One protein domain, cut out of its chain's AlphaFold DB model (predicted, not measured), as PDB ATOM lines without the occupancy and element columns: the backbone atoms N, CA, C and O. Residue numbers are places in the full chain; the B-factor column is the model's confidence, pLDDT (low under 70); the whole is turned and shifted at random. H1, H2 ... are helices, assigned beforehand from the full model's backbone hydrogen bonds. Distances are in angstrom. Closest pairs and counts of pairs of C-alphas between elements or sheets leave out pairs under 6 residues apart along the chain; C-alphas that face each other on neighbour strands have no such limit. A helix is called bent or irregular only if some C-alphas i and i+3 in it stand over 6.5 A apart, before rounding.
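What this domain is: This is residues 72 to 210 of the 241 residues of an uncharacterized protein of Candidatus Rokubacteria bacterium RIFCSPHIGHO2_02_FULL_73_26 (UniProt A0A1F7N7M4). A long helix, H2, runs through the middle of a flat slab, with H1 folded back along one side of it and both arms of the bent helix H4 along the other. The short helix H3 folds against H4a, away from H1. The printed part has 139 residues with four named helices in the order H1, H2, H3, H4 and no named strand; the class is all helix. It is compact, with a radius of gyration of the C-alphas of 16.2 A, and spans 52 by 40 by 19 A.

How they stand to each other: H2, residues 123 to 152, touches H1, residues 98 to 118, closest at the C-alphas of Leu 140 and Gly 109, 6.0 A apart; they form a helical hairpin at a shallow tilt of 23 degrees, opposite ways. By its hydrogen bonds H4, residues 183 to 207, was assigned as one helix, but it is bent, C-alphas 192 and 195 being 6.8 A apart, with arms H4a, residues 183 to 192, and H4b, residues 195 to 207. With its residues 131 to 142 alone H2 touches H4b, closest at the C-alphas of Leu 142 and His 196, 7.2 A apart. H2 and H4a only just touch, with 3 pairs of C-alphas within 8 A. H3, residues 172 to 180, forms a helical hairpin with H4a, closest at the C-alphas of Leu 178 and Lys 187, 5.6 A apart. H1 is apart from H3, H4a and H4b. Every O i to N i+4 pair is within hydrogen-bond range in H1 and H4a, against 24 of 26 in H2, 4 of 5 in H3 and 8 of 9 in H4b.

Where its parts are: H2 is 43.6 A long and irregular, with C-alphas 124 and 127 7.4 A apart. H1 is 30.7 A long and begins at C-alpha 98 (21.933, 11.858, 34.281). H3 is 12.8 A, H4a 14.7 A and H4b 17.9 A long; H4b ends at C-alpha 207 (36.745, -10.860, 47.528).

The domain as a whole: The two C-alphas farthest apart, those of Arg 123 and Pro 182, are 51.8 A apart. The link H2 to H3, residues 153 to 171, is long; those from H1 to H2 and H3 to H4 are tight. Residues 72 to 97 hold no named element. The printed part has no cut, and no printed residue is under 70 in pLDDT.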
ATOM      1  N   THR A  72      34.569   0.812  39.321       94.88
ATOM      2  CA  THR A  72      33.850   1.524  38.267       94.88
ATOM      3  C   THR A  72      33.429   2.887  38.804       94.88
ATOM      4  O   THR A  72      32.974   2.974  39.948       94.88
ATOM      5  N   PRO A  73      33.553   3.967  38.012       93.38
ATOM      6  CA  PRO A  73      33.056   5.261  38.442       93.38
ATOM      7  C   PRO A  73      31.549   5.200  38.761       93.38
ATOM      8  O   PRO A  73      30.801   4.621  37.972       93.38
ATOM      9  N   PRO A  74      31.086   5.800  39.873       93.75
ATOM     10  CA  PRO A  74      29.676   5.739  40.254       93.75
ATOM     11  C   PRO A  74      28.795   6.434  39.210       93.75
ATOM     12  O   PRO A  74      29.252   7.376  38.557       93.75
ATOM     13  N   LEU A  75      27.532   6.016  39.064       95.38
ATOM     14  CA  LEU A  75      26.596   6.601  38.086       95.38
ATOM     15  C   LEU A  75      26.485   8.127  38.211       95.38
ATOM     16  O   LEU A  75      26.392   8.824  37.203       95.38
ATOM     17  N   GLU A  76      26.541   8.637  39.440       92.31
ATOM     18  CA  GLU A  76      26.430  10.049  39.802       92.31
ATOM     19  C   GLU A  76      27.663  10.879  39.407       92.31
ATOM     20  O   GLU A  76      27.623  12.114  39.421       92.31
ATOM     21  N   ARG A  77      28.779  10.230  39.043       91.56
ATOM     22  CA  ARG A  77      29.979  10.941  38.605       91.56
ATOM     23  C   ARG A  77      29.690  11.721  37.329       91.56
ATOM     24  O   ARG A  77      29.237  11.167  36.330       91.56
ATOM     25  N   CYS A  78      30.092  12.986  37.334       92.94
ATOM     26  CA  CYS A  78      30.126  13.814  36.143       92.94
ATOM     27  C   CYS A  78      31.262  14.836  36.227       92.94
ATOM     28  O   CYS A  78      31.445  15.463  37.273       92.94
ATOM     29  N   VAL A  79      32.023  14.982  35.140       91.81
ATOM     30  CA  VAL A  79      33.194  15.863  35.056       91.81
ATOM     31  C   VAL A  79      32.963  16.877  33.941       91.81
ATOM     32  O   VAL A  79      33.037  16.522  32.772       91.81
ATOM     33  N   ASP A  80      32.701  18.136  34.300       91.06
ATOM     34  CA  ASP A  80      32.343  19.191  33.335       91.06
ATOM     35  C   ASP A  80      33.454  19.490  32.311       91.06
ATOM     36  O   ASP A  80      33.180  19.992  31.226       91.06
ATOM     37  N   THR A  81      34.709  19.177  32.640       91.19
ATOM     38  CA  THR A  81      35.869  19.390  31.762       91.19
ATOM     39  C   THR A  81      36.175  18.214  30.834       91.19
ATOM     40  O   THR A  81      37.026  18.350  29.956       91.19
ATOM     41  N   ASP A  82      35.527  17.062  31.013       92.88
ATOM     42  CA  ASP A  82      35.758  15.875  30.190       92.88
ATOM     43  C   ASP A  82      34.706  15.831  29.063       92.88
ATOM     44  O   ASP A  82      33.511  15.709  29.348       92.88
ATOM     45  N   PRO A  83      35.119  15.910  27.781       94.75
ATOM     46  CA  PRO A  83      34.202  16.010  26.645       94.75
ATOM     47  C   PRO A  83      33.322  14.768  26.448       94.75
ATOM     48  O   PRO A  83      32.358  14.819  25.682       94.75
ATOM     49  N   ALA A  84      33.624  13.649  27.119       95.19
ATOM     50  CA  ALA A  84      32.741  12.490  27.124       95.19
ATOM     51  C   ALA A  84      31.419  12.774  27.863       95.19
ATOM     52  O   ALA A  84      30.395  12.170  27.529       95.19
ATOM     53  N   TYR A  85      31.417  13.687  28.840       95.69
ATOM     54  CA  TYR A  85      30.230  14.041  29.614       95.69
ATOM     55  C   TYR A  85      29.432  15.161  28.946       95.69
ATOM     56  O   TYR A  85      29.959  16.118  28.383       95.69
ATOM     57  N   ALA A  86      28.113  15.057  29.047       94.75
ATOM     58  CA  ALA A  86      27.225  16.192  28.853       94.75
ATOM     59  C   ALA A  86      27.210  17.076  30.108       94.75
ATOM     60  O   ALA A  86      27.609  16.624  31.182       94.75
ATOM     61  N   SER A  87      26.653  18.289  29.995       93.56
ATOM     62  CA  SER A  87      26.492  19.215  31.128       93.56
ATOM     63  C   SER A  87      25.972  18.501  32.381       93.56
ATOM     64  O   SER A  87      24.939  17.819  32.330       93.56
ATOM     65  N   CYS A  88      26.702  18.654  33.491       90.75
ATOM     66  CA  CYS A  88      26.477  17.882  34.708       90.75
ATOM     67  C   CYS A  88      25.220  18.288  35.489       90.75
ATOM     68  O   CYS A  88      24.677  17.472  36.243       90.75
ATOM     69  N   GLY A  89      24.736  19.523  35.311       88.62
ATOM     70  CA  GLY A  89      23.582  20.053  36.038       88.62
ATOM     71  C   GLY A  89      23.696  19.839  37.552       88.62
ATOM     72  O   GLY A  89      24.764  20.013  38.137       88.62
ATOM     73  N   ALA A  90      22.607  19.391  38.182       86.56
ATOM     74  CA  ALA A  90      22.558  19.107  39.619       86.56
ATOM     75  C   ALA A  90      23.212  17.769  40.023       86.56
ATOM     76  O   ALA A  90      23.203  17.424  41.203       86.56
ATOM     77  N   ARG A  91      23.744  16.991  39.063       83.00
ATOM     78  CA  ARG A  91      24.315  15.644  39.285       83.00
ATOM     79  C   ARG A  91      23.383  14.686  40.053       83.00
ATOM     80  O   ARG A  91      23.841  13.797  40.761       83.00
ATOM     81  N   SER A  92      22.071  14.866  39.908       85.56
ATOM     82  CA  SER A  92      21.041  14.033  40.528       85.56
ATOM     83  C   SER A  92      20.288  13.230  39.473       85.56
ATOM     84  O   SER A  92      20.378  13.522  38.279       85.56
ATOM     85  N   LEU A  93      19.496  12.251  39.914       86.94
ATOM     86  CA  LEU A  93      18.641  11.455  39.033       86.94
ATOM     87  C   LEU A  93      17.680  12.313  38.184       86.94
ATOM     88  O   LEU A  93      17.318  11.920  37.081       86.94
ATOM     89  N   GLY A  94      17.287  13.490  38.684       86.00
ATOM     90  CA  GLY A  94      16.422  14.433  37.969       86.00
ATOM     91  C   GLY A  94      17.141  15.302  36.929       86.00
ATOM     92  O   GLY A  94      16.485  16.038  36.197       86.00
ATOM     93  N   SER A  95      18.474  15.252  36.848       89.25
ATOM     94  CA  SER A  95      19.224  15.989  35.828       89.25
ATOM     95  C   SER A  95      18.930  15.433  34.434       89.25
ATOM     96  O   SER A  95      19.062  14.233  34.203       89.25
ATOM     97  N   ALA A  96      18.661  16.314  33.462       90.75
ATOM     98  CA  ALA A  96      18.346  15.934  32.077       90.75
ATOM     99  C   ALA A  96      19.386  14.998  31.424       90.75
ATOM    100  O   ALA A  96      19.045  14.170  30.584       90.75
ATOM    101  N   ASN A  97      20.654  15.105  31.830       94.25
ATOM    102  CA  ASN A  97      21.758  14.309  31.296       94.25
ATOM    103  C   ASN A  97      22.203  13.150  32.200       94.25
ATOM    104  O   ASN A  97      23.206  12.510  31.881       94.25
ATOM    105  N   PHE A  98      21.506  12.872  33.311       94.12
ATOM    106  CA  PHE A  98      21.933  11.858  34.281       94.12
ATOM    107  C   PHE A  98      22.212  10.518  33.604       94.12
ATOM    108  O   PHE A  98      23.319  10.000  33.687       94.12
ATOM    109  N   GLU A  99      21.242   9.992  32.853       94.81
ATOM    110  CA  GLU A  99      21.379   8.678  32.231       94.81
ATOM    111  C   GLU A  99      22.489   8.645  31.171       94.81
ATOM    112  O   GLU A  99      23.232   7.668  31.065       94.81
ATOM    113  N   ARG A 100      22.640   9.725  30.393       95.50
ATOM    114  CA  ARG A 100      23.716   9.840  29.403       95.50
ATOM    115  C   ARG A 100      25.085   9.784  30.078       95.50
ATOM    116  O   ARG A 100      25.940   9.024  29.635       95.50
ATOM    117  N   ASN A 101      25.271  10.546  31.150       96.56
ATOM    118  CA  ASN A 101      26.531  10.613  31.887       96.56
ATOM    119  C   ASN A 101      26.808   9.321  32.671       96.56
ATOM    120  O   ASN A 101      27.940   8.843  32.699       96.56
ATOM    121  N   ALA A 102      25.767   8.687  33.207       96.69
ATOM    122  CA  ALA A 102      25.851   7.375  33.833       96.69
ATOM    123  C   ALA A 102      26.373   6.303  32.857       96.69
ATOM    124  O   ALA A 102      27.233   5.504  33.221       96.69
ATOM    125  N   ARG A 103      25.934   6.315  31.588       97.31
ATOM    126  CA  ARG A 103      26.466   5.397  30.563       97.31
ATOM    127  C   ARG A 103      27.951   5.614  30.285       97.31
ATOM    128  O   ARG A 103      28.671   4.630  30.165       97.31
ATOM    129  N   VAL A 104      28.429   6.861  30.269       97.31
ATOM    130  CA  VAL A 104      29.869   7.161  30.123       97.31
ATOM    131  C   VAL A 104      30.682   6.469  31.223       97.31
ATOM    132  O   VAL A 104      31.726   5.874  30.942       97.31
ATOM    133  N   ASN A 105      30.182   6.496  32.463       96.56
ATOM    134  CA  ASN A 105      30.812   5.831  33.605       96.56
ATOM    135  C   ASN A 105      30.839   4.302  33.441       96.56
ATOM    136  O   ASN A 105      31.895   3.688  33.599       96.56
ATOM    137  N   LEU A 106      29.711   3.698  33.053       98.12
ATOM    138  CA  LEU A 106      29.614   2.251  32.822       98.12
ATOM    139  C   LEU A 106      30.510   1.782  31.671       98.12
ATOM    140  O   LEU A 106      31.213   0.782  31.796       98.12
ATOM    141  N   GLU A 107      30.536   2.519  30.563       97.94
ATOM    142  CA  GLU A 107      31.417   2.223  29.434       97.94
ATOM    143  C   GLU A 107      32.893   2.347  29.815       97.94
ATOM    144  O   GLU A 107      33.720   1.560  29.353       97.94
ATOM    145  N   ARG A 108      33.249   3.315  30.671       95.94
ATOM    146  CA  ARG A 108      34.610   3.436  31.203       95.94
ATOM    147  C   ARG A 108      34.975   2.216  32.050       95.94
ATOM    148  O   ARG A 108      36.047   1.664  31.828       95.94
ATOM    149  N   GLY A 109      34.086   1.759  32.936       96.50
ATOM    150  CA  GLY A 109      34.283   0.525  33.705       96.50
ATOM    151  C   GLY A 109      34.448  -0.708  32.810       96.50
ATOM    152  O   GLY A 109      35.389  -1.479  32.981       96.50
ATOM    153  N   ALA A 110      33.602  -0.854  31.785       98.12
ATOM    154  CA  ALA A 110      33.681  -1.960  30.830       98.12
ATOM    155  C   ALA A 110      34.990  -1.955  30.019       98.12
ATOM    156  O   ALA A 110      35.643  -2.992  29.892       98.12
ATOM    157  N   ARG A 111      35.410  -0.788  29.507       97.12
ATOM    158  CA  ARG A 111      36.697  -0.637  28.807       97.12
ATOM    159  C   ARG A 111      37.868  -0.959  29.723       97.12
ATOM    160  O   ARG A 111      38.797  -1.632  29.294       97.12
ATOM    161  N   LEU A 112      37.817  -0.507  30.972       95.81
ATOM    162  CA  LEU A 112      38.874  -0.762  31.936       95.81
ATOM    163  C   LEU A 112      38.978  -2.251  32.297       95.81
ATOM    164  O   LEU A 112      40.080  -2.785  32.375       95.81
ATOM    165  N   LEU A 113      37.848  -2.945  32.449       96.88
ATOM    166  CA  LEU A 113      37.843  -4.387  32.688       96.88
ATOM    167  C   LEU A 113      38.497  -5.144  31.530       96.88
ATOM    168  O   LEU A 113      39.249  -6.093  31.740       96.88
ATOM    169  N   GLU A 114      38.250  -4.691  30.308       97.44
ATOM    170  CA  GLU A 114      38.885  -5.244  29.124       97.44
ATOM    171  C   GLU A 114      40.386  -4.896  29.038       97.44
ATOM    172  O   GLU A 114      41.194  -5.732  28.632       97.44
ATOM    173  N   THR A 115      40.791  -3.708  29.491       95.81
ATOM    174  CA  THR A 115      42.208  -3.362  29.677       95.81
ATOM    175  C   THR A 115      42.882  -4.304  30.673       95.81
ATOM    176  O   THR A 115      43.926  -4.859  30.342       95.81
ATOM    177  N   LEU A 116      42.278  -4.561  31.839       96.25
ATOM    178  CA  LEU A 116      42.822  -5.484  32.845       96.25
ATOM    179  C   LEU A 116      42.987  -6.910  32.304       96.25
ATOM    180  O   LEU A 116      43.989  -7.554  32.592       96.25
ATOM    181  N   ARG A 117      42.053  -7.395  31.474       95.62
ATOM    182  CA  ARG A 117      42.163  -8.724  30.837       95.62
ATOM    183  C   ARG A 117      43.352  -8.848  29.890       95.62
ATOM    184  O   ARG A 117      43.881  -9.941  29.718       95.62
ATOM    185  N   ARG A 118      43.741  -7.748  29.245       96.06
ATOM    186  CA  ARG A 118      44.845  -7.711  28.275       96.06
ATOM    187  C   ARG A 118      46.146  -7.181  28.868       96.06
ATOM    188  O   ARG A 118      47.158  -7.154  28.164       96.06
ATOM    189  N   LEU A 119      46.124  -6.747  30.127       96.06
ATOM    190  CA  LEU A 119      47.278  -6.179  30.799       96.06
ATOM    191  C   LEU A 119      48.367  -7.244  30.926       96.06
ATOM    192  O   LEU A 119      48.185  -8.284  31.555       96.06
ATOM    193  N   ARG A 120      49.527  -6.964  30.335       94.75
ATOM    194  CA  ARG A 120      50.731  -7.770  30.530       94.75
ATOM    195  C   ARG A 120      51.440  -7.257  31.773       94.75
ATOM    196  O   ARG A 120      52.154  -6.263  31.703       94.75
ATOM    197  N   ALA A 121      51.203  -7.917  32.900       95.69
ATOM    198  CA  ALA A 121      51.836  -7.577  34.166       95.69
ATOM    199  C   ALA A 121      52.972  -8.561  34.503       95.69
ATOM    200  O   ALA A 121      52.886  -9.738  34.131       95.69
ATOM    201  N   PRO A 122      54.018  -8.113  35.224       96.94
ATOM    202  CA  PRO A 122      54.964  -9.010  35.878       96.94
ATOM    203  C   PRO A 122      54.244 -10.060  36.727       96.94
ATOM    204  O   PRO A 122      53.182  -9.792  37.294       96.94
ATOM    205  N   ARG A 123      54.821 -11.261  36.827       96.88
ATOM    206  CA  ARG A 123      54.195 -12.402  37.522       96.88
ATOM    207  C   ARG A 123      53.861 -12.094  38.983       96.88
ATOM    208  O   ARG A 123      52.882 -12.617  39.503       96.88
ATOM    209  N   GLU A 124      54.653 -11.235  39.621       98.06
ATOM    210  CA  GLU A 124      54.472 -10.787  40.999       98.06
ATOM    211  C   GLU A 124      53.118 -10.087  41.170       98.06
ATOM    212  O   GLU A 124      52.482 -10.237  42.205       98.06
ATOM    213  N   LEU A 125      52.626  -9.404  40.131       98.38
ATOM    214  CA  LEU A 125      51.335  -8.720  40.133       98.38
ATOM    215  C   LEU A 125      50.154  -9.617  39.746       98.38
ATOM    216  O   LEU A 125      49.030  -9.123  39.728       98.38
ATOM    217  N   ALA A 126      50.338 -10.909  39.459       97.94
ATOM    218  CA  ALA A 126      49.215 -11.772  39.078       97.94
ATOM    219  C   ALA A 126      48.064 -11.769  40.117       97.94
ATOM    220  O   ALA A 126      46.913 -11.595  39.706       97.94
ATOM    221  N   PRO A 127      48.324 -11.850  41.442       98.44
ATOM    222  CA  PRO A 127      47.266 -11.719  42.446       98.44
ATOM    223  C   PRO A 127      46.603 -10.335  42.441       98.44
ATOM    224  O   PRO A 127      45.385 -10.239  42.573       98.44
ATOM    225  N   VAL A 128      47.385  -9.265  42.249       98.44
ATOM    226  CA  VAL A 128      46.894  -7.876  42.198       98.44
ATOM    227  C   VAL A 128      45.973  -7.663  40.999       98.44
ATOM    228  O   VAL A 128      44.889  -7.100  41.143       98.44
ATOM    229  N   VAL A 129      46.368  -8.140  39.817       98.12
ATOM    230  CA  VAL A 129      45.565  -8.027  38.592       98.12
ATOM    231  C   VAL A 129      44.264  -8.812  38.725       98.12
ATOM    232  O   VAL A 129      43.206  -8.306  38.351       98.12
ATOM    233  N   GLU A 130      44.311 -10.016  39.297       97.94
ATOM    234  CA  GLU A 130      43.107 -10.812  39.536       97.94
ATOM    235  C   GLU A 130      42.168 -10.140  40.549       97.94
ATOM    236  O   GLU A 130      40.962 -10.038  40.304       97.94
ATOM    237  N   TYR A 131      42.713  -9.601  41.645       98.06
ATOM    238  CA  TYR A 131      41.952  -8.808  42.609       98.06
ATOM    239  C   TYR A 131      41.286  -7.600  41.941       98.06
ATOM    240  O   TYR A 131      40.075  -7.404  42.075       98.06
ATOM    241  N   ALA A 132      42.051  -6.814  41.177       97.75
ATOM    242  CA  ALA A 132      41.555  -5.640  40.466       97.75
ATOM    243  C   ALA A 132      40.442  -6.014  39.482       97.75
ATOM    244  O   ALA A 132      39.393  -5.372  39.464       97.75
ATOM    245  N   ARG A 133      40.618  -7.101  38.721       98.00
ATOM    246  CA  ARG A 133      39.621  -7.608  37.772       98.00
ATOM    247  C   ARG A 133      38.311  -7.960  38.473       98.00
ATOM    248  O   ARG A 133      37.250  -7.550  38.004       98.00
ATOM    249  N   ARG A 134      38.371  -8.695  39.586       97.88
ATOM    250  CA  ARG A 134      37.181  -9.100  40.353       97.88
ATOM    251  C   ARG A 134      36.518  -7.924  41.070       97.88
ATOM    252  O   ARG A 134      35.292  -7.833  41.059       97.88
ATOM    253  N   SER A 135      37.302  -7.018  41.657       97.56
ATOM    254  CA  SER A 135      36.803  -5.788  42.291       97.56
ATOM    255  C   SER A 135      36.096  -4.891  41.270       97.56
ATOM    256  O   SER A 135      34.972  -4.434  41.498       97.56
ATOM    257  N   LEU A 136      36.716  -4.686  40.106       97.56
ATOM    258  CA  LEU A 136      36.160  -3.853  39.053       97.56
ATOM    259  C   LEU A 136      34.906  -4.479  38.438       97.56
ATOM    260  O   LEU A 136      33.911  -3.776  38.282       97.56
ATOM    261  N   ALA A 137      34.920  -5.781  38.133       98.12
ATOM    262  CA  ALA A 137      33.756  -6.483  37.591       98.12
ATOM    263  C   ALA A 137      32.548  -6.399  38.538       98.12
ATOM    264  O   ALA A 137      31.445  -6.073  38.102       98.12
ATOM    265  N   TRP A 138      32.779  -6.587  39.838       97.81
ATOM    266  CA  TRP A 138      31.757  -6.411  40.864       97.81
ATOM    267  C   TRP A 138      31.206  -4.984  40.916       97.81
ATOM    268  O   TRP A 138      29.996  -4.778  40.848       97.81
ATOM    269  N   SER A 139      32.082  -3.980  40.993       97.56
ATOM    270  CA  SER A 139      31.641  -2.579  41.026       97.56
ATOM    271  C   SER A 139      30.891  -2.173  39.751       97.56
ATOM    272  O   SER A 139      29.928  -1.415  39.822       97.56
ATOM    273  N   LEU A 140      31.278  -2.711  38.588       98.12
ATOM    274  CA  LEU A 140      30.565  -2.500  37.332       98.12
ATOM    275  C   LEU A 140      29.159  -3.100  37.402       98.12
ATOM    276  O   LEU A 140      28.193  -2.431  37.042       98.12
ATOM    277  N   TRP A 141      29.042  -4.334  37.896       98.44
ATOM    278  CA  TRP A 141      27.757  -4.998  38.078       98.44
ATOM    279  C   TRP A 141      26.842  -4.241  39.054       98.44
ATOM    280  O   TRP A 141      25.649  -4.091  38.777       98.44
ATOM    281  N   LEU A 142      27.388  -3.706  40.153       98.06
ATOM    282  CA  LEU A 142      26.642  -2.869  41.098       98.06
ATOM    283  C   LEU A 142      26.051  -1.641  40.405       98.06
ATOM    284  O   LEU A 142      24.846  -1.403  40.493       98.06
ATOM    285  N   GLU A 143      26.871  -0.874  39.685       98.19
ATOM    286  CA  GLU A 143      26.407   0.346  39.018       98.19
ATOM    287  C   GLU A 143      25.445   0.036  37.855       98.19
ATOM    288  O   GLU A 143      24.461   0.751  37.665       98.19
ATOM    289  N   GLN A 144      25.645  -1.063  37.119       98.62
ATOM    290  CA  GLN A 144      24.685  -1.531  36.109       98.62
ATOM    291  C   GLN A 144      23.329  -1.881  36.735       98.62
ATOM    292  O   GLN A 144      22.285  -1.469  36.228       98.62
ATOM    293  N   THR A 145      23.347  -2.586  37.866       98.50
ATOM    294  CA  THR A 145      22.146  -2.983  38.606       98.50
ATOM    295  C   THR A 145      21.408  -1.769  39.169       98.50
ATOM    296  O   THR A 145      20.188  -1.685  39.029       98.50
ATOM    297  N   LYS A 146      22.130  -0.777  39.710       98.12
ATOM    298  CA  LYS A 146      21.552   0.515  40.117       98.12
ATOM    299  C   LYS A 146      20.872   1.218  38.946       98.12
ATOM    300  O   LYS A 146      19.743   1.678  39.087       98.12
ATOM    301  N   LEU A 147      21.532   1.296  37.786       97.94
ATOM    302  CA  LEU A 147      20.978   1.997  36.626       97.94
ATOM    303  C   LEU A 147      19.711   1.314  36.105       97.94
ATOM    304  O   LEU A 147      18.738   1.984  35.766       97.94
ATOM    305  N   GLU A 148      19.713  -0.015  36.047       98.19
ATOM    306  CA  GLU A 148      18.534  -0.790  35.664       98.19
ATOM    307  C   GLU A 148      17.387  -0.598  36.660       98.19
ATOM    308  O   GLU A 148      16.249  -0.365  36.245       98.19
ATOM    309  N   PHE A 149      17.686  -0.582  37.960       98.06
ATOM    310  CA  PHE A 149      16.705  -0.238  38.981       98.06
ATOM    311  C   PHE A 149      16.161   1.188  38.794       98.06
ATOM    312  O   PHE A 149      14.956   1.379  38.850       98.06
ATOM    313  N   TYR A 150      16.989   2.194  38.500       96.69
ATOM    314  CA  TYR A 150      16.508   3.570  38.291       96.69
ATOM    315  C   TYR A 150      15.629   3.734  37.047       96.69
ATOM    316  O   TYR A 150      14.820   4.658  36.981       96.69
ATOM    317  N   ARG A 151      15.766   2.839  36.063       95.88
ATOM    318  CA  ARG A 151      14.922   2.818  34.860       95.88
ATOM    319  C   ARG A 151      13.587   2.112  35.080       95.88
ATOM    320  O   ARG A 151      12.589   2.513  34.493       95.88
ATOM    321  N   THR A 152      13.580   1.053  35.882       96.56
ATOM    322  CA  THR A 152      12.430   0.140  36.023       96.56
ATOM    323  C   THR A 152      11.664   0.331  37.327       96.56
ATOM    324  O   THR A 152      10.476   0.033  37.394       96.56
ATOM    325  N   TRP A 153      12.347   0.815  38.362       95.69
ATOM    326  CA  TRP A 153      11.909   0.854  39.757       95.69
ATOM    327  C   TRP A 153      11.520  -0.511  40.334       95.69
ATOM    328  O   TRP A 153      10.861  -0.576  41.375       95.69
ATOM    329  N   ASP A 154      11.967  -1.591  39.689       95.31
ATOM    330  CA  ASP A 154      11.712  -2.967  40.091       95.31
ATOM    331  C   ASP A 154      12.748  -3.438  41.121       95.31
ATOM    332  O   ASP A 154      13.929  -3.626  40.824       95.31
ATOM    333  N   ALA A 155      12.293  -3.676  42.350       94.00
ATOM    334  CA  ALA A 155      13.131  -4.183  43.434       94.00
ATOM    335  C   ALA A 155      13.661  -5.611  43.178       94.00
ATOM    336  O   ALA A 155      14.600  -6.039  43.854       94.00
ATOM    337  N   GLY A 156      13.085  -6.363  42.234       95.12
ATOM    338  CA  GLY A 156      13.596  -7.663  41.795       95.12
ATOM    339  C   GLY A 156      14.993  -7.569  41.175       95.12
ATOM    340  O   GLY A 156      15.838  -8.431  41.417       95.12
ATOM    341  N   VAL A 157      15.292  -6.465  40.482       97.62
ATOM    342  CA  VAL A 157      16.606  -6.184  39.874       97.62
ATOM    343  C   VAL A 157      17.731  -6.204  40.914       97.62
ATOM    344  O   VAL A 157      18.807  -6.748  40.657       97.62
ATOM    345  N   LEU A 158      17.462  -5.665  42.108       97.69
ATOM    346  CA  LEU A 158      18.403  -5.551  43.229       97.69
ATOM    347  C   LEU A 158      18.668  -6.881  43.955       97.69
ATOM    348  O   LEU A 158      19.574  -6.957  44.786       97.69
ATOM    349  N   ARG A 159      17.867  -7.915  43.667       96.19
ATOM    350  CA  ARG A 159      17.988  -9.271  44.227       96.19
ATOM    351  C   ARG A 159      18.737 -10.228  43.301       96.19
ATOM    352  O   ARG A 159      18.932 -11.386  43.651       96.19
ATOM    353  N   ARG A 160      19.131  -9.785  42.104       96.00
ATOM    354  CA  ARG A 160      19.802 -10.664  41.143       96.00
ATOM    355  C   ARG A 160      21.131 -11.164  41.715       96.00
ATOM    356  O   ARG A 160      21.902 -10.354  42.228       96.00
ATOM    357  N   PRO A 161      21.419 -12.470  41.610       96.06
ATOM    358  CA  PRO A 161      22.671 -13.008  42.103       96.06
ATOM    359  C   PRO A 161      23.846 -12.612  41.200       96.06
ATOM    360  O   PRO A 161      23.698 -12.475  39.984       96.06
ATOM    361  N   TYR A 162      25.032 -12.501  41.793       95.94
ATOM    362  CA  TYR A 162      26.295 -12.282  41.084       95.94
ATOM    363  C   TYR A 162      27.388 -13.172  41.669       95.94
ATOM    364  O   TYR A 162      27.624 -13.135  42.872       95.94
ATOM    365  N   GLU A 163      28.047 -13.989  40.839       93.19
ATOM    366  CA  GLU A 163      29.110 -14.922  41.271       93.19
ATOM    367  C   GLU A 163      28.742 -15.706  42.554       93.19
ATOM    368  O   GLU A 163      29.511 -15.831  43.509       93.19
ATOM    369  N   GLY A 164      27.498 -16.200  42.602       89.75
ATOM    370  CA  GLY A 164      26.960 -16.965  43.730       89.75
ATOM    371  C   GLY A 164      26.697 -16.155  45.006       89.75
ATOM    372  O   GLY A 164      26.509 -16.754  46.065       89.75
ATOM    373  N   LEU A 165      26.781 -14.821  44.974       92.88
ATOM    374  CA  LEU A 165      26.283 -13.937  46.030       92.88
ATOM    375  C   LEU A 165      24.832 -13.601  45.704       92.88
ATOM    376  O   LEU A 165      24.565 -13.043  44.644       92.88
ATOM    377  N   ASP A 166      23.920 -13.925  46.613       93.50
ATOM    378  CA  ASP A 166      22.536 -13.458  46.578       93.50
ATOM    379  C   ASP A 166      22.421 -12.218  47.482       93.50
ATOM    380  O   ASP A 166      22.559 -12.364  48.698       93.50
ATOM    381  N   PRO A 167      22.196 -11.003  46.936       92.44
ATOM    382  CA  PRO A 167      22.017  -9.797  47.744       92.44
ATOM    383  C   PRO A 167      20.748  -9.817  48.605       92.44
ATOM    384  O   PRO A 167      20.667  -9.069  49.579       92.44
ATOM    385  N   GLY A 168      19.757 -10.648  48.267       90.06
ATOM    386  CA  GLY A 168      18.479 -10.730  48.970       90.06
ATOM    387  C   GLY A 168      18.632 -11.074  50.450       90.06
ATOM    388  O   GLY A 168      17.980 -10.454  51.288       90.06
ATOM    389  N   ALA A 169      19.532 -12.004  50.779       90.06
ATOM    390  CA  ALA A 169      19.777 -12.428  52.154       90.06
ATOM    391  C   ALA A 169      20.482 -11.356  53.018       90.06
ATOM    392  O   ALA A 169      19.899 -10.942  54.022       90.06
ATOM    393  N   PRO A 170      21.686 -10.849  52.672       93.75
ATOM    394  CA  PRO A 170      22.368  -9.846  53.490       93.75
ATOM    395  C   PRO A 170      21.664  -8.482  53.471       93.75
ATOM    396  O   PRO A 170      21.760  -7.741  54.446       93.75
ATOM    397  N   CYS A 171      20.935  -8.145  52.398       97.00
ATOM    398  CA  CYS A 171      20.321  -6.825  52.221       97.00
ATOM    399  C   CYS A 171      18.795  -6.812  52.360       97.00
ATOM    400  O   CYS A 171      18.166  -5.809  52.009       97.00
ATOM    401  N   GLY A 172      18.196  -7.871  52.918       95.56
ATOM    402  CA  GLY A 172      16.744  -8.016  53.079       95.56
ATOM    403  C   GLY A 172      16.081  -6.810  53.745       95.56
ATOM    404  O   GLY A 172      15.132  -6.251  53.199       95.56
ATOM    405  N   ALA A 173      16.657  -6.304  54.840       95.75
ATOM    406  CA  ALA A 173      16.105  -5.151  55.558       95.75
ATOM    407  C   ALA A 173      16.046  -3.875  54.692       95.75
ATOM    408  O   ALA A 173      15.113  -3.078  54.794       95.75
ATOM    409  N   VAL A 174      17.035  -3.673  53.813       96.88
ATOM    410  CA  VAL A 174      17.057  -2.529  52.888       96.88
ATOM    411  C   VAL A 174      16.025  -2.712  51.777       96.88
ATOM    412  O   VAL A 174      15.359  -1.749  51.400       96.88
ATOM    413  N   LEU A 175      15.865  -3.937  51.274       96.81
ATOM    414  CA  LEU A 175      14.883  -4.265  50.240       96.81
ATOM    415  C   LEU A 175      13.444  -4.094  50.759       96.81
ATOM    416  O   LEU A 175      12.620  -3.487  50.079       96.81
ATOM    417  N   GLU A 176      13.162  -4.505  51.995       95.50
ATOM    418  CA  GLU A 176      11.875  -4.252  52.660       95.50
ATOM    419  C   GLU A 176      11.616  -2.757  52.909       95.50
ATOM    420  O   GLU A 176      10.474  -2.290  52.862       95.50
ATOM    421  N   ALA A 177      12.659  -1.982  53.223       96.25
ATOM    422  CA  ALA A 177      12.539  -0.532  53.357       96.25
ATOM    423  C   ALA A 177      12.240   0.131  52.003       96.25
ATOM    424  O   ALA A 177      11.480   1.095  51.941       96.25
ATOM    425  N   LEU A 178      12.798  -0.405  50.915       96.62
ATOM    426  CA  LEU A 178      12.607   0.093  49.556       96.62
ATOM    427  C   LEU A 178      11.175  -0.112  49.046       96.62
ATOM    428  O   LEU A 178      10.647   0.763  48.359       96.62
ATOM    429  N   GLU A 179      10.526  -1.212  49.424       93.56
ATOM    430  CA  GLU A 179       9.112  -1.479  49.113       93.56
ATOM    431  C   GLU A 179       8.163  -0.478  49.791       93.56
ATOM    432  O   GLU A 179       7.138  -0.108  49.221       93.56
ATOM    433  N   ARG A 180       8.540   0.022  50.973       95.44
ATOM    434  CA  ARG A 180       7.764   0.995  51.762       95.44
ATOM    435  C   ARG A 180       8.121   2.456  51.475       95.44
ATOM    436  O   ARG A 180       7.440   3.361  51.956       95.44
ATOM    437  N   ALA A 181       9.201   2.708  50.739       96.31
ATOM    438  CA  ALA A 181       9.720   4.052  50.527       96.31
ATOM    439  C   ALA A 181       8.814   4.886  49.596       96.31
ATOM    440  O   ALA A 181       8.459   4.422  48.505       96.31
ATOM    441  N   PRO A 182       8.477   6.136  49.970       94.38
ATOM    442  CA  PRO A 182       7.610   6.983  49.165       94.38
ATOM    443  C   PRO A 182       8.365   7.584  47.974       94.38
ATOM    444  O   PRO A 182       9.326   8.337  48.133       94.38
ATOM    445  N   GLY A 183       7.877   7.295  46.770       93.75
ATOM    446  CA  GLY A 183       8.376   7.901  45.540       93.75
ATOM    447  C   GLY A 183       9.798   7.484  45.148       93.75
ATOM    448  O   GLY A 183      10.499   6.731  45.824       93.75
ATOM    449  N   HIS A 184      10.223   7.983  43.992       94.88
ATOM    450  CA  HIS A 184      11.484   7.602  43.356       94.88
ATOM    451  C   HIS A 184      12.714   8.163  44.072       94.88
ATOM    452  O   HIS A 184      13.736   7.492  44.167       94.88
ATOM    453  N   GLU A 185      12.618   9.360  44.646       92.75
ATOM    454  CA  GLU A 185      13.749   9.998  45.323       92.75
ATOM    455  C   GLU A 185      14.151   9.268  46.616       92.75
ATOM    456  O   GLU A 185      15.338   9.057  46.877       92.75
ATOM    457  N   ALA A 186      13.175   8.820  47.415       94.88
ATOM    458  CA  ALA A 186      13.458   8.055  48.628       94.88
ATOM    459  C   ALA A 186      14.071   6.687  48.291       94.88
ATOM    460  O   ALA A 186      15.063   6.288  48.904       94.88
ATOM    461  N   LYS A 187      13.529   6.006  47.272       96.81
ATOM    462  CA  LYS A 187      14.076   4.749  46.746       96.81
ATOM    463  C   LYS A 187      15.500   4.922  46.221       96.81
ATOM    464  O   LYS A 187      16.373   4.133  46.564       96.81
ATOM    465  N   TYR A 188      15.754   5.983  45.459       95.31
ATOM    466  CA  TYR A 188      17.084   6.328  44.965       95.31
ATOM    467  C   TYR A 188      18.094   6.471  46.111       95.31
ATOM    468  O   TYR A 188      19.136   5.825  46.082       95.31
ATOM    469  N   ARG A 189      17.768   7.223  47.174       94.19
ATOM    470  CA  ARG A 189      18.661   7.354  48.343       94.19
ATOM    471  C   ARG A 189      18.931   6.015  49.031       94.19
ATOM    472  O   ARG A 189      20.065   5.752  49.428       94.19
ATOM    473  N   LEU A 190      17.913   5.166  49.178       97.31
ATOM    474  CA  LEU A 190      18.098   3.828  49.746       97.31
ATOM    475  C   LEU A 190      19.041   2.984  48.888       97.31
ATOM    476  O   LEU A 190      19.913   2.314  49.436       97.31
ATOM    477  N   VAL A 191      18.921   3.050  47.564       97.44
ATOM    478  CA  VAL A 191      19.775   2.274  46.663       97.44
ATOM    479  C   VAL A 191      21.200   2.811  46.605       97.44
ATOM    480  O   VAL A 191      22.135   2.038  46.815       97.44
ATOM    481  N   THR A 192      21.374   4.118  46.387       94.88
ATOM    482  CA  THR A 192      22.693   4.760  46.284       94.88
ATOM    483  C   THR A 192      23.540   4.538  47.535       94.88
ATOM    484  O   THR A 192      24.746   4.367  47.404       94.88
ATOM    485  N   TYR A 193      22.937   4.504  48.730       94.25
ATOM    486  CA  TYR A 193      23.692   4.373  49.980       94.25
ATOM    487  C   TYR A 193      23.509   3.021  50.669       94.25
ATOM    488  O   TYR A 193      24.480   2.309  50.905       94.25
ATOM    489  N   ARG A 194      22.278   2.654  51.042       97.50
ATOM    490  CA  ARG A 194      22.039   1.501  51.927       97.50
ATOM    491  C   ARG A 194      22.231   0.178  51.201       97.50
ATOM    492  O   ARG A 194      22.945  -0.682  51.705       97.50
ATOM    493  N   TRP A 195      21.612   0.020  50.033       98.19
ATOM    494  CA  TRP A 195      21.724  -1.222  49.270       98.19
ATOM    495  C   TRP A 195      23.131  -1.366  48.694       98.19
ATOM    496  O   TRP A 195      23.725  -2.426  48.850       98.19
ATOM    497  N   HIS A 196      23.687  -0.290  48.117       97.69
ATOM    498  CA  HIS A 196      25.052  -0.293  47.588       97.69
ATOM    499  C   HIS A 196      26.067  -0.736  48.647       97.69
ATOM    500  O   HIS A 196      26.808  -1.684  48.404       97.69
ATOM    501  N   ASN A 197      26.069  -0.100  49.826       97.19
ATOM    502  CA  ASN A 197      27.015  -0.452  50.886       97.19
ATOM    503  C   ASN A 197      26.790  -1.883  51.373       97.19
ATOM    504  O   ASN A 197      27.742  -2.646  51.431       97.19
ATOM    505  N   CYS A 198      25.542  -2.287  51.627       97.94
ATOM    506  CA  CYS A 198      25.247  -3.650  52.064       97.94
ATOM    507  C   CYS A 198      25.746  -4.714  51.072       97.94
ATOM    508  O   CYS A 198      26.440  -5.655  51.458       97.94
ATOM    509  N   ALA A 199      25.411  -4.562  49.787       97.75
ATOM    510  CA  ALA A 199      25.821  -5.510  48.762       97.75
ATOM    511  C   ALA A 199      27.348  -5.511  48.616       97.75
ATOM    512  O   ALA A 199      27.960  -6.577  48.538       97.75
ATOM    513  N   ASN A 200      27.968  -4.326  48.598       97.00
ATOM    514  CA  ASN A 200      29.414  -4.194  48.488       97.00
ATOM    515  C   ASN A 200      30.136  -4.826  49.681       97.00
ATOM    516  O   ASN A 200      31.074  -5.582  49.459       97.00
ATOM    517  N   ASP A 201      29.686  -4.591  50.912       96.38
ATOM    518  CA  ASP A 201      30.267  -5.183  52.120       96.38
ATOM    519  C   ASP A 201      30.162  -6.714  52.078       96.38
ATOM    520  O   ASP A 201      31.151  -7.418  52.296       96.38
ATOM    521  N   ALA A 202      28.996  -7.243  51.689       96.12
ATOM    522  CA  ALA A 202      28.789  -8.681  51.533       96.12
ATOM    523  C   ALA A 202      29.731  -9.303  50.485       96.12
ATOM    524  O   ALA A 202      30.258 -10.399  50.691       96.12
ATOM    525  N   TYR A 203      29.980  -8.611  49.368       96.94
ATOM    526  CA  TYR A 203      30.927  -9.083  48.361       96.94
ATOM    527  C   TYR A 203      32.386  -8.915  48.791       96.94
ATOM    528  O   TYR A 203      33.202  -9.791  48.515       96.94
ATOM    529  N   ARG A 204      32.742  -7.831  49.492       94.75
ATOM    530  CA  ARG A 204      34.115  -7.574  49.959       94.75
ATOM    531  C   ARG A 204      34.614  -8.679  50.885       94.75
ATOM    532  O   ARG A 204      35.747  -9.116  50.719       94.75
ATOM    533  N   LEU A 205      33.743  -9.221  51.740       94.19
ATOM    534  CA  LEU A 205      34.046 -10.406  52.553       94.19
ATOM    535  C   LEU A 205      34.447 -11.632  51.711       94.19
ATOM    536  O   LEU A 205      35.261 -12.439  52.145       94.19
ATOM    537  N   ARG A 206      33.891 -11.780  50.501       94.12
ATOM    538  CA  ARG A 206      34.219 -12.874  49.568       94.12
ATOM    539  C   ARG A 206      35.407 -12.572  48.666       94.12
ATOM    540  O   ARG A 206      36.084 -13.494  48.214       94.12
ATOM    541  N   LEU A 207      35.607 -11.303  48.325       96.06
ATOM    542  CA  LEU A 207      36.745 -10.860  47.528       96.06
ATOM    543  C   LEU A 207      38.050 -11.016  48.318       96.06
ATOM    544  O   LEU A 207      39.057 -11.405  47.732       96.06
ATOM    545  N   GLY A 208      37.995 -10.761  49.628       96.00
ATOM    546  CA  GLY A 208      39.150 -10.744  50.514       96.00
ATOM    547  C   GLY A 208      39.894  -9.411  50.479       96.00
ATOM    548  O   GLY A 208      39.461  -8.435  49.851       96.00
ATOM    549  N   ASP A 209      41.024  -9.384  51.174       96.31
ATOM    550  CA  ASP A 209      41.885  -8.212  51.255       96.31
ATOM    551  C   ASP A 209      42.666  -7.989  49.958       96.31
ATOM    552  O   ASP A 209      42.887  -8.902  49.157       96.31
ATOM    553  N   TYR A 210      43.089  -6.742  49.746       96.94
ATOM    554  CA  TYR A 210      44.003  -6.423  48.657       96.94
ATOM    555  C   TYR A 210      45.324  -7.194  48.860       96.94
ATOM    556  O   TYR A 210      45.851  -7.196  49.975       96.94
TER     557      TYR A 210